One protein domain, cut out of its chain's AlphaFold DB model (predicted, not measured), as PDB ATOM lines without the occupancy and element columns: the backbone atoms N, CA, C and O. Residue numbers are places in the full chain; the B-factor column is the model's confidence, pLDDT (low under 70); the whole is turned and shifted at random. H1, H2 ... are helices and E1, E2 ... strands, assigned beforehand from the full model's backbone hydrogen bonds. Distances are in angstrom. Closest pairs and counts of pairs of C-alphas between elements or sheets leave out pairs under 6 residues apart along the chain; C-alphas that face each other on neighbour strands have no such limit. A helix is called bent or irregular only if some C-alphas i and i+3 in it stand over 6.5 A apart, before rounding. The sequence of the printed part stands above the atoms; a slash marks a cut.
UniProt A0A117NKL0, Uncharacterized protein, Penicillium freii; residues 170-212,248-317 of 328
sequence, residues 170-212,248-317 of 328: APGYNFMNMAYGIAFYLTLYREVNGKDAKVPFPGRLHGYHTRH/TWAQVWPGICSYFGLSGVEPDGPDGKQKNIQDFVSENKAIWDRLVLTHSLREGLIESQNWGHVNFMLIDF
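What this domain is: This is residues 170 to 212 and 248 to 317 of the 328 residues of an uncharacterized protein of Penicillium freii (UniProt A0A117NKL0). Helix H1 runs through the middle of a small body; the short helices H4, H5 and H6 curve past one side of it, and H7 crosses it near its first residues. On the side of H1 away from H5, helix H3 packs on a tiny sheet of two parallel strands, E1 and E2, with short H2 at the first residues of H3. The printed part has 113 residues, with seven named helices and two named strands in the order H1, E1, H2, H3, E2, H4, H5, H6, H7, and its class is mostly helix. It is compact, with a radius of gyration of the C-alphas of 13.7 A and spans of 38 by 30 by 22 A.

Where its parts are: Start at Ala 170 and go on to C-alpha 178 at (152.150, 165.481, 170.119), where H1, residues 178 to 193, begins; it is 22.2 A long. Next come E1, residues 198 to 200, and H2, residues 205 to 209. After the cut, find H3, residues 249 to 259, 15.0 A long and only just irregular: C-alphas 251 and 254 are 6.9 A apart. E2, residues 263 to 265, follows, with C-alpha 263 at (152.871, 184.058, 176.049). Then read H4, residues 277 to 283, 10.1 A; H5, residues 285 to 295, 15.3 A; H6, residues 301 to 304; and H7, residues 307 to 316, 12.3 A, ending at C-alpha 316, (164.472, 166.681, 166.316).

How they stand to each other: Begin at the hub, H1. With residues 178 to 182 alone it touches H7, about perpendicular at 89 degrees, the closest C-alphas being those of Met 178 and Val 310, 5.0 A apart. With residues 184 to 188 alone it touches H4 at a steep tilt of 49 degrees, the same way; the closest C-alphas, of Tyr 185 and Val 281, are 6.1 A apart. With residues 188 to 191 alone it only just touches H5, with 3 pairs of C-alphas within 8 A, closest at Leu 188 and Trp 288, 6.8 A. H3 is close to H1 but not clearly touching, its Cys 257 C-alpha 6.9 A from that of Leu 186. Look next at H3 and E2, whose closest C-alphas, of Pro 254 and Gly 264, are 4.1 A apart. E1 and E2 are parallel, at 32 degrees, with N 199 and O 263 within hydrogen-bond range at 2.9 A. H2 touches H3, closest at the C-alphas of Tyr 208 and Trp 249, 4.8 A. H6 is close to H1 but not clearly touching, its Ile 302 C-alpha 7.1 A from that of Phe 184. Every O i to N i+4 pair is within hydrogen-bond range in H1, H2, H4, H5 and H7; in H3 it is 5 of 7, and H6 is too short for such a pair.

The domain as a whole: The two C-alphas farthest apart, of Pro 270 and Ser 296, are 40.0 A apart. Residues 213 to 247 are not printed, and C-alphas 212 and 248 are 6.2 A apart across that cut. The link from E2 to H4, 11 residues, is long. The mean pLDDT of the printed part is 92.0, and residues 269 to 273 in that link are under 70.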
ATOM      1  N   ALA A 170     142.398 161.958 170.310       86.56
ATOM      2  CA  ALA A 170     142.262 160.527 170.540       86.56
ATOM      3  C   ALA A 170     141.973 160.322 172.036       86.56
ATOM      4  O   ALA A 170     142.886 160.492 172.844       86.56
ATOM      5  N   PRO A 171     140.744 159.965 172.446       78.56
ATOM      6  CA  PRO A 171     140.323 160.004 173.851       78.56
ATOM      7  C   PRO A 171     141.042 159.015 174.787       78.56
ATOM      8  O   PRO A 171     140.758 158.981 175.983       78.56
ATOM      9  N   GLY A 172     141.992 158.231 174.276       80.56
ATOM     10  CA  GLY A 172     142.822 157.294 175.024       80.56
ATOM     11  C   GLY A 172     144.315 157.484 174.830       80.56
ATOM     12  O   GLY A 172     144.796 158.493 174.323       80.56
ATOM     13  N   TYR A 173     145.048 156.447 175.223       80.81
ATOM     14  CA  TYR A 173     146.463 156.348 174.920       80.81
ATOM     15  C   TYR A 173     146.673 156.242 173.406       80.81
ATOM     16  O   TYR A 173     146.202 155.301 172.765       80.81
ATOM     17  N   ASN A 174     147.433 157.186 172.864       85.88
ATOM     18  CA  ASN A 174     147.951 157.158 171.508       85.88
ATOM     19  C   ASN A 174     149.459 157.427 171.581       85.88
ATOM     20  O   ASN A 174     149.891 158.446 172.115       85.88
ATOM     21  N   PHE A 175     150.251 156.491 171.058       85.31
ATOM     22  CA  PHE A 175     151.712 156.544 171.122       85.31
ATOM     23  C   PHE A 175     152.318 157.707 170.323       85.31
ATOM     24  O   PHE A 175     153.434 158.127 170.623       85.31
ATOM     25  N   MET A 176     151.607 158.222 169.318       88.81
ATOM     26  CA  MET A 176     152.049 159.311 168.447       88.81
ATOM     27  C   MET A 176     151.122 160.522 168.585       88.81
ATOM     28  O   MET A 176     150.495 160.961 167.626       88.81
ATOM     29  N   ASN A 177     150.983 161.028 169.813       90.69
ATOM     30  CA  ASN A 177     150.166 162.204 170.100       90.69
ATOM     31  C   ASN A 177     151.028 163.350 170.642       90.69
ATOM     32  O   ASN A 177     151.329 163.412 171.835       90.69
ATOM     33  N   MET A 178     151.415 164.267 169.754       93.19
ATOM     34  CA  MET A 178     152.150 165.481 170.119       93.19
ATOM     35  C   MET A 178     151.274 166.484 170.889       93.19
ATOM     36  O   MET A 178     151.745 167.109 171.841       93.19
ATOM     37  N   ALA A 179     149.996 166.618 170.516       92.81
ATOM     38  CA  ALA A 179     149.086 167.607 171.092       92.81
ATOM     39  C   ALA A 179     148.888 167.413 172.605       92.81
ATOM     40  O   ALA A 179     148.899 168.387 173.355       92.81
ATOM     41  N   TYR A 180     148.779 166.164 173.073       92.00
ATOM     42  CA  TYR A 180     148.684 165.852 174.505       92.00
ATOM     43  C   TYR A 180     149.947 166.244 175.265       92.00
ATOM     44  O   TYR A 180     149.850 166.899 176.301       92.00
ATOM     45  N   GLY A 181     151.127 165.920 174.731       94.12
ATOM     46  CA  GLY A 181     152.397 166.314 175.340       94.12
ATOM     47  C   GLY A 181     152.527 167.828 175.509       94.12
ATOM     48  O   GLY A 181     152.863 168.300 176.597       94.12
ATOM     49  N   ILE A 182     152.186 168.589 174.465       95.81
ATOM     50  CA  ILE A 182     152.165 170.059 174.509       95.81
ATOM     51  C   ILE A 182     151.147 170.555 175.544       95.81
ATOM     52  O   ILE A 182     151.469 171.425 176.352       95.81
ATOM     53  N   ALA A 183     149.936 169.991 175.562       95.50
ATOM     54  CA  ALA A 183     148.884 170.409 176.482       95.50
ATOM     55  C   ALA A 183     149.253 170.165 177.953       95.50
ATOM     56  O   ALA A 183     149.062 171.055 178.785       95.50
ATOM     57  N   PHE A 184     149.820 168.998 178.283       95.56
ATOM     58  CA  PHE A 184     150.309 168.699 179.632       95.56
ATOM     59  C   PHE A 184     151.413 169.667 180.052       95.56
ATOM     60  O   PHE A 184     151.348 170.238 181.143       95.56
ATOM     61  N   TYR A 185     152.389 169.893 179.168       96.88
ATOM     62  CA  TYR A 185     153.486 170.820 179.415       96.88
ATOM     63  C   TYR A 185     152.985 172.239 179.687       96.88
ATOM     64  O   TYR A 185     153.311 172.800 180.728       96.88
ATOM     65  N   LEU A 186     152.157 172.801 178.804       97.94
ATOM     66  CA  LEU A 186     151.679 174.180 178.930       97.94
ATOM     67  C   LEU A 186     150.731 174.365 180.116       97.94
ATOM     68  O   LEU A 186     150.800 175.389 180.798       97.94
ATOM     69  N   THR A 187     149.897 173.368 180.418       97.56
ATOM     70  CA  THR A 187     149.049 173.394 181.620       97.56
ATOM     71  C   THR A 187     149.908 173.494 182.878       97.56
ATOM     72  O   THR A 187     149.711 174.395 183.692       97.56
ATOM     73  N   LEU A 188     150.915 172.625 183.015       97.25
ATOM     74  CA  LEU A 188     151.835 172.670 184.152       97.25
ATOM     75  C   LEU A 188     152.685 173.939 184.160       97.25
ATOM     76  O   LEU A 188     152.909 174.516 185.222       97.25
ATOM     77  N   TYR A 189     153.128 174.405 182.993       97.69
ATOM     78  CA  TYR A 189     153.931 175.615 182.887       97.69
ATOM     79  C   TYR A 189     153.185 176.824 183.446       97.69
ATOM     80  O   TYR A 189     153.768 177.606 184.201       97.69
ATOM     81  N   ARG A 190     151.890 176.946 183.136       98.06
ATOM     82  CA  ARG A 190     151.026 177.979 183.707       98.06
ATOM     83  C   ARG A 190     150.863 177.842 185.215       98.06
ATOM     84  O   ARG A 190     150.937 178.852 185.906       98.06
ATOM     85  N   GLU A 191     150.647 176.638 185.732       97.69
ATOM     86  CA  GLU A 191     150.492 176.447 187.180       97.69
ATOM     87  C   GLU A 191     151.770 176.776 187.964       97.69
ATOM     88  O   GLU A 191     151.699 177.266 189.090       97.69
ATOM     89  N   VAL A 192     152.939 176.526 187.372       97.31
ATOM     90  CA  VAL A 192     154.242 176.775 188.007       97.31
ATOM     91  C   VAL A 192     154.651 178.244 187.913       97.31
ATOM     92  O   VAL A 192     155.108 178.818 188.899       97.31
ATOM     93  N   ASN A 193     154.510 178.852 186.733       96.81
ATOM     94  CA  ASN A 193     155.072 180.176 186.438       96.81
ATOM     95  C   ASN A 193     154.029 181.303 186.470       96.81
ATOM     96  O   ASN A 193     154.391 182.478 186.438       96.81
ATOM     97  N   GLY A 194     152.745 180.958 186.560       97.56
ATOM     98  CA  GLY A 194     151.634 181.897 186.579       97.56
ATOM     99  C   GLY A 194     151.046 182.190 185.200       97.56
ATOM    100  O   GLY A 194     151.562 181.804 184.149       97.56
ATOM    101  N   LYS A 195     149.911 182.892 185.222       97.19
ATOM    102  CA  LYS A 195     149.244 183.390 184.018       97.19
ATOM    103  C   LYS A 195     150.137 184.411 183.308       97.19
ATOM    104  O   LYS A 195     150.848 185.168 183.961       97.19
ATOM    105  N   ASP A 196     150.070 184.430 181.981       97.00
ATOM    106  CA  ASP A 196     150.804 185.340 181.097       97.00
ATOM    107  C   ASP A 196     152.336 185.151 181.142       97.00
ATOM    108  O   ASP A 196     153.085 185.938 180.557       97.00
ATOM    109  N   ALA A 197     152.820 184.079 181.787       97.69
ATOM    110  CA  ALA A 197     154.229 183.714 181.776       97.69
ATOM    111  C   ALA A 197     154.716 183.458 180.342       97.69
ATOM    112  O   ALA A 197     153.993 182.925 179.492       97.69
ATOM    113  N   LYS A 198     155.964 183.854 180.075       96.75
ATOM    114  CA  LYS A 198     156.604 183.636 178.778       96.75
ATOM    115  C   LYS A 198     157.080 182.198 178.680       96.75
ATOM    116  O   LYS A 198     157.806 181.756 179.564       96.75
ATOM    117  N   VAL A 199     156.706 181.506 177.610       96.00
ATOM    118  CA  VAL A 199     157.135 180.129 177.341       96.00
ATOM    119  C   VAL A 199     157.927 180.104 176.044       96.00
ATOM    120  O   VAL A 199     157.337 180.222 174.962       96.00
ATOM    121  N   PRO A 200     159.255 179.987 176.129       95.31
ATOM    122  CA  PRO A 200     160.081 179.789 174.953       95.31
ATOM    123  C   PRO A 200     159.691 178.498 174.225       95.31
ATOM    124  O   PRO A 200     159.285 177.516 174.850       95.31
ATOM    125  N   PHE A 201     159.769 178.502 172.895       95.44
ATOM    126  CA  PHE A 201     159.579 177.283 172.113       95.44
ATOM    127  C   PHE A 201     160.669 176.264 172.492       95.44
ATOM    128  O   PHE A 201     161.844 176.629 172.477       95.44
ATOM    129  N   PRO A 202     160.316 175.007 172.819       92.88
ATOM    130  CA  PRO A 202     161.257 174.034 173.385       92.88
ATOM    131  C   PRO A 202     162.306 173.513 172.394       92.88
ATOM    132  O   PRO A 202     163.278 172.887 172.812       92.88
ATOM    133  N   GLY A 203     162.107 173.729 171.090       91.88
ATOM    134  CA  GLY A 203     163.056 173.359 170.042       91.88
ATOM    135  C   GLY A 203     164.102 174.429 169.741       91.88
ATOM    136  O   GLY A 203     164.329 175.368 170.502       91.88
ATOM    137  N   ARG A 204     164.771 174.267 168.599       91.88
ATOM    138  CA  ARG A 204     165.826 175.175 168.129       91.88
ATOM    139  C   ARG A 204     165.256 176.290 167.268       91.88
ATOM    140  O   ARG A 204     164.189 176.151 166.675       91.88
ATOM    141  N   LEU A 205     166.011 177.384 167.148       93.44
ATOM    142  CA  LEU A 205     165.597 178.541 166.351       93.44
ATOM    143  C   LEU A 205     165.411 178.194 164.866       93.44
ATOM    144  O   LEU A 205     164.528 178.746 164.218       93.44
ATOM    145  N   HIS A 206     166.217 177.273 164.330       93.31
ATOM    146  CA  HIS A 206     166.068 176.828 162.948       93.31
ATOM    147  C   HIS A 206     164.700 176.158 162.732       93.31
ATOM    148  O   HIS A 206     163.886 176.682 161.977       93.31
ATOM    149  N   GLY A 207     164.385 175.103 163.481       93.50
ATOM    150  CA  GLY A 207     163.120 174.370 163.429       93.50
ATOM    151  C   GLY A 207     161.914 175.236 163.773       93.50
ATOM    152  O   GLY A 207     160.849 175.063 163.187       93.50
ATOM    153  N   TYR A 208     162.095 176.238 164.638       95.56
ATOM    154  CA  TYR A 208     161.064 177.229 164.941       95.56
ATOM    155  C   TYR A 208     160.584 177.996 163.692       95.56
ATOM    156  O   TYR A 208     159.403 178.329 163.570       95.56
ATOM    157  N   HIS A 209     161.490 178.255 162.746       96.06
ATOM    158  CA  HIS A 209     161.213 178.981 161.501       96.06
ATOM    159  C   HIS A 209     161.031 178.085 160.276       96.06
ATOM    160  O   HIS A 209     160.724 178.584 159.190       96.06
ATOM    161  N   THR A 210     161.204 176.781 160.434       95.00
ATOM    162  CA  THR A 210     161.088 175.836 159.336       95.00
ATOM    163  C   THR A 210     159.632 175.433 159.096       95.00
ATOM    164  O   THR A 210     158.811 175.436 160.014       95.00
ATOM    165  N   ARG A 211     159.289 175.148 157.833       95.75
ATOM    166  CA  ARG A 211     157.916 174.862 157.402       95.75
ATOM    167  C   ARG A 211     157.550 173.390 157.580       95.75
ATOM    168  O   ARG A 211     158.350 172.493 157.312       95.75
ATOM    169  N   HIS A 212     156.312 173.161 157.996       94.06
ATOM    170  CA  HIS A 212     155.702 171.845 158.148       94.06
ATOM    171  C   HIS A 212     154.202 171.896 157.829       94.06
ATOM    172  O   HIS A 212     153.580 172.955 157.937       94.06
ATOM    173  N   THR A 248     154.829 177.467 160.153       97.12
ATOM    174  CA  THR A 248     156.009 177.327 161.016       97.12
ATOM    175  C   THR A 248     155.600 177.345 162.484       97.12
ATOM    176  O   THR A 248     154.573 177.932 162.848       97.12
ATOM    177  N   TRP A 249     156.436 176.793 163.365       96.75
ATOM    178  CA  TRP A 249     156.242 176.932 164.812       96.75
ATOM    179  C   TRP A 249     156.187 178.400 165.255       96.75
ATOM    180  O   TRP A 249     155.414 178.726 166.152       96.75
ATOM    181  N   ALA A 250     156.896 179.307 164.579       97.44
ATOM    182  CA  ALA A 250     156.804 180.745 164.825       97.44
ATOM    183  C   ALA A 250     155.409 181.339 164.593       97.44
ATOM    184  O   ALA A 250     155.043 182.321 165.240       97.44
ATOM    185  N   GLN A 251     154.620 180.744 163.697       97.44
ATOM    186  CA  GLN A 251     153.239 181.155 163.447       97.44
ATOM    187  C   GLN A 251     152.264 180.527 164.451       97.44
ATOM    188  O   GLN A 251     151.325 181.199 164.879       97.44
ATOM    189  N   VAL A 252     152.474 179.265 164.846       96.38
ATOM    190  CA  VAL A 252     151.493 178.522 165.660       96.38
ATOM    191  C   VAL A 252     151.760 178.566 167.167       96.38
ATOM    192  O   VAL A 252     150.809 178.639 167.945       96.38
ATOM    193  N   TRP A 253     153.021 178.574 167.608       97.75
ATOM    194  CA  TRP A 253     153.394 178.486 169.027       97.75
ATOM    195  C   TRP A 253     152.780 179.596 169.893       97.75
ATOM    196  O   TRP A 253     152.196 179.269 170.930       97.75
ATOM    197  N   PRO A 254     152.788 180.885 169.482       98.19
ATOM    198  CA  PRO A 254     152.139 181.937 170.263       98.19
ATOM    199  C   PRO A 254     150.635 181.699 170.448       98.19
ATOM    200  O   PRO A 254     150.103 181.937 171.534       98.19
ATOM    201  N   GLY A 255     149.953 181.196 169.413       98.00
ATOM    202  CA  GLY A 255     148.526 180.875 169.460       98.00
ATOM    203  C   GLY A 255     148.222 179.716 170.408       98.00
ATOM    204  O   GLY A 255     147.313 179.818 171.234       98.00
ATOM    205  N   ILE A 256     149.032 178.653 170.349       97.56
ATOM    206  CA  ILE A 256     148.923 177.507 171.258       97.56
ATOM    207  C   ILE A 256     149.133 177.965 172.707       97.56
ATOM    208  O   ILE A 256     148.289 177.694 173.555       97.56
ATOM    209  N   CYS A 257     150.205 178.700 173.015       98.50
ATOM    210  CA  CYS A 257     150.444 179.197 174.374       98.50
ATOM    211  C   CYS A 257     149.321 180.122 174.866       98.50
ATOM    212  O   CYS A 257     148.879 179.993 176.010       98.50
ATOM    213  N   SER A 258     148.813 181.004 174.001       98.44
ATOM    214  CA  SER A 258     147.714 181.919 174.330       98.44
ATOM    215  C   SER A 258     146.447 181.174 174.760       98.44
ATOM    216  O   SER A 258     145.814 181.565 175.742       98.44
ATOM    217  N   TYR A 259     146.131 180.040 174.121       98.06
ATOM    218  CA  TYR A 259     145.017 179.176 174.531       98.06
ATOM    219  C   TYR A 259     145.133 178.720 175.997       98.06
ATOM    220  O   TYR A 259     144.137 178.667 176.719       98.06
ATOM    221  N   PHE A 260     146.353 178.465 176.475       98.25
ATOM    222  CA  PHE A 260     146.611 178.105 177.871       98.25
ATOM    223  C   PHE A 260     146.731 179.319 178.804       98.25
ATOM    224  O   PHE A 260     146.850 179.132 180.013       98.25
ATOM    225  N   GLY A 261     146.630 180.554 178.305       98.19
ATOM    226  CA  GLY A 261     146.823 181.779 179.088       98.19
ATOM    227  C   GLY A 261     148.296 182.094 179.343       98.19
ATOM    228  O   GLY A 261     148.647 182.531 180.439       98.19
ATOM    229  N   LEU A 262     149.148 181.811 178.356       98.56
ATOM    230  CA  LEU A 262     150.597 181.994 178.369       98.56
ATOM    231  C   LEU A 262     151.052 182.799 177.142       98.56
ATOM    232  O   LEU A 262     150.339 182.882 176.144       98.56
ATOM    233  N   SER A 263     152.266 183.347 177.182       98.31
ATOM    234  CA  SER A 263     152.871 184.058 176.049       98.31
ATOM    235  C   SER A 263     153.963 183.207 175.403       98.31
ATOM    236  O   SER A 263     155.076 183.137 175.921       98.31
ATOM    237  N   GLY A 264     153.677 182.588 174.257       97.38
ATOM    238  CA  GLY A 264     154.687 181.847 173.494       97.38
ATOM    239  C   GLY A 264     155.736 182.792 172.905       97.38
ATOM    240  O   GLY A 264     155.378 183.821 172.328       97.38
ATOM    241  N   VAL A 265     157.017 182.467 173.069       96.25
ATOM    242  CA  VAL A 265     158.145 183.246 172.530       96.25
ATOM    243  C   VAL A 265     159.131 182.338 171.797       96.25
ATOM    244  O   VAL A 265     159.035 181.112 171.870       96.25
ATOM    245  N   GLU A 266     160.061 182.939 171.059       95.19
ATOM    246  CA  GLU A 266     161.149 182.215 170.399       95.19
ATOM    247  C   GLU A 266     162.026 181.435 171.401       95.19
ATOM    248  O   GLU A 266     161.993 181.728 172.601       95.19
ATOM    249  N   PRO A 267     162.801 180.437 170.944       92.56
ATOM    250  CA  PRO A 267     163.717 179.706 171.812       92.56
ATOM    251  C   PRO A 267     164.761 180.598 172.494       92.56
ATOM    252  O   PRO A 267     165.317 181.505 171.875       92.56
ATOM    253  N   ASP A 268     165.111 180.269 173.741       83.38
ATOM    254  CA  ASP A 268     166.218 180.910 174.462       83.38
ATOM    255  C   ASP A 268     167.581 180.562 173.825       83.38
ATOM    256  O   ASP A 268     168.248 179.578 174.172       83.38
ATOM    257  N   GLY A 269     168.008 181.401 172.880       66.81
ATOM    258  CA  GLY A 269     169.291 181.301 172.182       66.81
ATOM    259  C   GLY A 269     169.317 180.284 171.028       66.81
ATOM    260  O   GLY A 269     168.403 179.475 170.872       66.81
ATOM    261  N   PRO A 270     170.384 180.297 170.203       61.12
ATOM    262  CA  PRO A 270     170.463 179.489 168.983       61.12
ATOM    263  C   PRO A 270     170.461 177.975 169.251       61.12
ATOM    264  O   PRO A 270     169.932 177.217 168.442       61.12
ATOM    265  N   ASP A 271     170.992 177.549 170.403       63.06
ATOM    266  CA  ASP A 271     171.103 176.135 170.790       63.06
ATOM    267  C   ASP A 271     169.912 175.625 171.623       63.06
ATOM    268  O   ASP A 271     169.886 174.444 171.970       63.06
ATOM    269  N   GLY A 272     168.957 176.492 171.988       56.44
ATOM    270  CA  GLY A 272     167.775 176.112 172.768       56.44
ATOM    271  C   GLY A 272     168.116 175.400 174.082       56.44
ATOM    272  O   GLY A 272     167.626 174.301 174.326       56.44
ATOM    273  N   LYS A 273     168.962 175.999 174.942       59.44
ATOM    274  CA  LYS A 273     169.339 175.442 176.266       59.44
ATOM    275  C   LYS A 273     168.192 175.533 177.276       59.44
ATOM    276  O   LYS A 273     168.329 176.100 178.358       59.44
ATOM    277  N   GLN A 274     167.052 174.986 176.904       70.75
ATOM    278  CA  GLN A 274     165.881 174.894 177.740       70.75
ATOM    279  C   GLN A 274     165.845 173.536 178.415       70.75
ATOM    280  O   GLN A 274     166.438 172.554 177.965       70.75
ATOM    281  N   LYS A 275     165.137 173.498 179.537       81.94
ATOM    282  CA  LYS A 275     164.846 172.247 180.209       81.94
ATOM    283  C   LYS A 275     164.039 171.351 179.276       81.94
ATOM    284  O   LYS A 275     163.093 171.824 178.647       81.94
ATOM    285  N   ASN A 276     164.387 170.068 179.218       88.62
ATOM    286  CA  ASN A 276     163.592 169.104 178.475       88.62
ATOM    287  C   ASN A 276     162.141 169.109 178.998       88.62
ATOM    288  O   ASN A 276     161.903 169.177 180.207       88.62
ATOM    289  N   ILE A 277     161.172 169.043 178.081       92.12
ATOM    290  CA  ILE A 277     159.740 169.091 178.407       92.12
ATOM    291  C   ILE A 277     159.356 167.975 179.387       92.12
ATOM    292  O   ILE A 277     158.636 168.224 180.354       92.12
ATOM    293  N   GLN A 278     159.851 166.756 179.163       94.06
ATOM    294  CA  GLN A 278     159.570 165.602 180.012       94.06
ATOM    295  C   GLN A 278     160.121 165.801 181.422       94.06
ATOM    296  O   GLN A 278     159.426 165.495 182.391       94.06
ATOM    297  N   ASP A 279     161.335 166.339 181.545       94.25
ATOM    298  CA  ASP A 279     161.946 166.616 182.846       94.25
ATOM    299  C   ASP A 279     161.131 167.661 183.610       94.25
ATOM    300  O   ASP A 279     160.810 167.465 184.781       94.25
ATOM    301  N   PHE A 280     160.722 168.742 182.933       94.50
ATOM    302  CA  PHE A 280     159.858 169.762 183.529       94.50
ATOM    303  C   PHE A 280     158.536 169.166 184.022       94.50
ATOM    304  O   PHE A 280     158.113 169.438 185.145       94.50
ATOM    305  N   VAL A 281     157.883 168.337 183.209       95.19
ATOM    306  CA  VAL A 281     156.619 167.694 183.586       95.19
ATOM    307  C   VAL A 281     156.815 166.728 184.757       95.19
ATOM    308  O   VAL A 281     156.028 166.746 185.702       95.19
ATOM    309  N   SER A 282     157.884 165.931 184.732       94.94
ATOM    310  CA  SER A 282     158.186 164.935 185.766       94.94
ATOM    311  C   SER A 282     158.446 165.580 187.125       94.94
ATOM    312  O   SER A 282     157.908 165.133 188.137       94.94
ATOM    313  N   GLU A 283     159.211 166.671 187.158       96.00
ATOM    314  CA  GLU A 283     159.481 167.418 188.390       96.00
ATOM    315  C   GLU A 283     158.235 168.091 188.973       96.00
ATOM    316  O   GLU A 283     158.127 168.256 190.187       96.00
ATOM    317  N   ASN A 284     157.275 168.450 188.119       96.31
ATOM    318  CA  ASN A 284     156.039 169.119 188.518       96.31
ATOM    319  C   ASN A 284     154.844 168.156 188.626       96.31
ATOM    320  O   ASN A 284     153.698 168.600 188.727       96.31
ATOM    321  N   LYS A 285     155.085 166.838 188.681       94.62
ATOM    322  CA  LYS A 285     154.027 165.819 188.755       94.62
ATOM    323  C   LYS A 285     153.068 166.013 189.935       94.62
ATOM    324  O   LYS A 285     151.865 165.848 189.773       94.62
ATOM    325  N   ALA A 286     153.561 166.449 191.094       95.88
ATOM    326  CA  ALA A 286     152.700 166.705 192.254       95.88
ATOM    327  C   ALA A 286     151.630 167.787 191.984       95.88
ATOM    328  O   ALA A 286     150.533 167.743 192.543       95.88
ATOM    329  N   ILE A 287     151.926 168.759 191.113       96.50
ATOM    330  CA  ILE A 287     150.961 169.778 190.684       96.50
ATOM    331  C   ILE A 287     149.907 169.142 189.780       96.50
ATOM    332  O   ILE A 287     148.720 169.410 189.968       96.50
ATOM    333  N   TRP A 288     150.328 168.280 188.851       95.69
ATOM    334  CA  TRP A 288     149.416 167.542 187.979       95.69
ATOM    335  C   TRP A 288     148.436 166.685 188.781       95.69
ATOM    336  O   TRP A 288     147.230 166.787 188.579       95.69
ATOM    337  N   ASP A 289     148.934 165.916 189.749       94.94
ATOM    338  CA  ASP A 289     148.103 165.038 190.580       94.94
ATOM    339  C   ASP A 289     147.013 165.837 191.323       94.94
ATOM    340  O   ASP A 289     145.861 165.417 191.427       94.94
ATOM    341  N   ARG A 290     147.330 167.059 191.764       96.12
ATOM    342  CA  ARG A 290     146.343 167.977 192.351       96.12
ATOM    343  C   ARG A 290     145.334 168.504 191.326       96.12
ATOM    344  O   ARG A 290     144.158 168.633 191.673       96.12
ATOM    345  N   LEU A 291     145.754 168.830 190.101       95.81
ATOM    346  CA  LEU A 291     144.836 169.257 189.033       95.81
ATOM    347  C   LEU A 291     143.856 168.145 188.666       95.81
ATOM    348  O   LEU A 291     142.666 168.412 188.511       95.81
ATOM    349  N   VAL A 292     144.348 166.907 188.582       94.94
ATOM    350  CA  VAL A 292     143.536 165.713 188.341       94.94
ATOM    351  C   VAL A 292     142.415 165.616 189.368       94.94
ATOM    352  O   VAL A 292     141.249 165.530 188.984       94.94
ATOM    353  N   LEU A 293     142.741 165.743 190.657       95.38
ATOM    354  CA  LEU A 293     141.751 165.731 191.736       95.38
ATOM    355  C   LEU A 293     140.789 166.927 191.664       95.38
ATOM    356  O   LEU A 293     139.579 166.765 191.804       95.38
ATOM    357  N   THR A 294     141.315 168.130 191.430       96.19
ATOM    358  CA  THR A 294     140.535 169.380 191.473       96.19
ATOM    359  C   THR A 294     139.544 169.485 190.315       96.19
ATOM    360  O   THR A 294     138.420 169.948 190.499       96.19
ATOM    361  N   HIS A 295     139.946 169.040 189.125       95.12
ATOM    362  CA  HIS A 295     139.148 169.141 187.903       95.12
ATOM    363  C   HIS A 295     138.516 167.813 187.476       95.12
ATOM    364  O   HIS A 295     137.876 167.765 186.429       95.12
ATOM    365  N   SER A 296     138.664 166.751 188.280       93.62
ATOM    366  CA  SER A 296     138.176 165.403 187.953       93.62
ATOM    367  C   SER A 296     138.672 164.926 186.580       93.62
ATOM    368  O   SER A 296     137.901 164.424 185.761       93.62
ATOM    369  N   LEU A 297     139.964 165.140 186.304       91.62
ATOM    370  CA  LEU A 297     140.578 164.749 185.035       91.62
ATOM    371  C   LEU A 297     140.814 163.238 184.988       91.62
ATOM    372  O   LEU A 297     140.915 162.569 186.014       91.62
ATOM    373  N   ARG A 298     140.954 162.701 183.774       86.69
ATOM    374  CA  ARG A 298     141.312 161.297 183.572       86.69
ATOM    375  C   ARG A 298     142.745 161.033 184.044       86.69
ATOM    376  O   ARG A 298     143.686 161.683 183.590       86.69
ATOM    377  N   GLU A 299     142.900 160.036 184.905       87.75
ATOM    378  CA  GLU A 299     144.197 159.582 185.412       87.75
ATOM    379  C   GLU A 299     144.974 158.760 184.364       87.75
ATOM    380  O   GLU A 299     144.391 158.182 183.441       87.75
ATOM    381  N   GLY A 300     146.298 158.679 184.511       86.19
ATOM    382  CA  GLY A 300     147.158 157.755 183.761       86.19
ATOM    383  C   GLY A 300     147.602 158.229 182.374       86.19
ATOM    384  O   GLY A 300     148.541 157.664 181.811       86.19
ATOM    385  N   LEU A 301     146.956 159.250 181.795       86.75
ATOM    386  CA  LEU A 301     147.299 159.711 180.444       86.75
ATOM    387  C   LEU A 301     148.695 160.342 180.383       86.75
ATOM    388  O   LEU A 301     149.447 160.022 179.465       86.75
ATOM    389  N   ILE A 302     149.062 161.173 181.363       91.06
ATOM    390  CA  ILE A 302     150.375 161.837 181.395       91.06
ATOM    391  C   ILE A 302     151.514 160.833 181.620       91.06
ATOM    392  O   ILE A 302     152.584 160.975 181.033       91.06
ATOM    393  N   GLU A 303     151.277 159.788 182.419       90.25
ATOM    394  CA  GLU A 303     152.243 158.716 182.679       90.25
ATOM    395  C   GLU A 303     152.443 157.834 181.450       90.25
ATOM    396  O   GLU A 303     153.543 157.343 181.207       90.25
ATOM    397  N   SER A 304     151.379 157.638 180.669       87.81
ATOM    398  CA  SER A 304     151.443 156.900 179.411       87.81
ATOM    399  C   SER A 304     151.963 157.742 178.244       87.81
ATOM    400  O   SER A 304     152.227 157.190 177.184       87.81
ATOM    401  N   GLN A 305     152.111 159.061 178.395       91.94
ATOM    402  CA  GLN A 305     152.495 159.938 177.294       91.94
ATOM    403  C   GLN A 305     153.875 159.563 176.741       91.94
ATOM    404  O   GLN A 305     154.873 159.509 177.461       91.94
ATOM    405  N   ASN A 306     153.952 159.375 175.424       91.81
ATOM    406  CA  ASN A 306     155.223 159.170 174.748       91.81
ATOM    407  C   ASN A 306     155.941 160.511 174.536       91.81
ATOM    408  O   ASN A 306     155.803 161.162 173.497       91.81
ATOM    409  N   TRP A 307     156.725 160.923 175.527       92.62
ATOM    410  CA  TRP A 307     157.531 162.143 175.458       92.62
ATOM    411  C   TRP A 307     158.631 162.089 174.399       92.62
ATOM    412  O   TRP A 307     158.973 163.128 173.841       92.62
ATOM    413  N   GLY A 308     159.126 160.894 174.059       91.31
ATOM    414  CA  GLY A 308     160.088 160.713 172.971       91.31
ATOM    415  C   GLY A 308     159.519 161.174 171.631       91.31
ATOM    416  O   GLY A 308     160.189 161.890 170.898       91.31
ATOM    417  N   HIS A 309     158.252 160.863 171.346       90.81
ATOM    418  CA  HIS A 309     157.579 161.365 170.145       90.81
ATOM    419  C   HIS A 309     157.366 162.888 170.177       90.81
ATOM    420  O   HIS A 309     157.547 163.548 169.159       90.81
ATOM    421  N   VAL A 310     157.036 163.466 171.335       93.56
ATOM    422  CA  VAL A 310     156.890 164.929 171.483       93.56
ATOM    423  C   VAL A 310     158.227 165.633 171.227       93.56
ATOM    424  O   VAL A 310     158.274 166.604 170.478       93.56
ATOM    425  N   ASN A 311     159.318 165.115 171.804       91.94
ATOM    426  CA  ASN A 311     160.676 165.600 171.553       91.94
ATOM    427  C   ASN A 311     161.024 165.493 170.070       91.94
ATOM    428  O   ASN A 311     161.505 166.452 169.474       91.94
ATOM    429  N   PHE A 312     160.715 164.349 169.465       90.00
ATOM    430  CA  PHE A 312     160.986 164.111 168.059       90.00
ATOM    431  C   PHE A 312     160.306 165.150 167.156       90.00
ATOM    432  O   PHE A 312     160.961 165.763 166.321       90.00
ATOM    433  N   MET A 313     159.019 165.426 167.387       92.25
ATOM    434  CA  MET A 313     158.243 166.370 166.575       92.25
ATOM    435  C   MET A 313     158.592 167.850 166.810       92.25
ATOM    436  O   MET A 313     158.493 168.647 165.878       92.25
ATOM    437  N   LEU A 314     158.966 168.240 168.034       92.12
ATOM    438  CA  LEU A 314     159.234 169.646 168.384       92.12
ATOM    439  C   LEU A 314     160.708 170.047 168.277       92.12
ATOM    440  O   LEU A 314     161.009 171.224 168.090       92.12
ATOM    441  N   ILE A 315     161.620 169.094 168.472       90.31
ATOM    442  CA  ILE A 315     163.048 169.363 168.671       90.31
ATOM    443  C   ILE A 315     163.879 168.697 167.576       90.31
ATOM    444  O   ILE A 315     164.722 169.364 166.980       90.31
ATOM    445  N   ASP A 316     163.657 167.408 167.301       89.38
ATOM    446  CA  ASP A 316     164.472 166.681 166.316       89.38
ATOM    447  C   ASP A 316     164.044 166.973 164.867       89.38
ATOM    448  O   ASP A 316     164.879 166.938 163.961       89.38
ATOM    449  N   PHE A 317     162.773 167.326 164.648       90.69
ATOM    450  CA  PHE A 317     162.231 167.848 163.384       90.69
ATOM    451  C   PHE A 317     162.631 169.308 163.142       90.69
ATOM    452  O   PHE A 317     161.817 170.206 162.944       90.69
TER     453      PHE A 317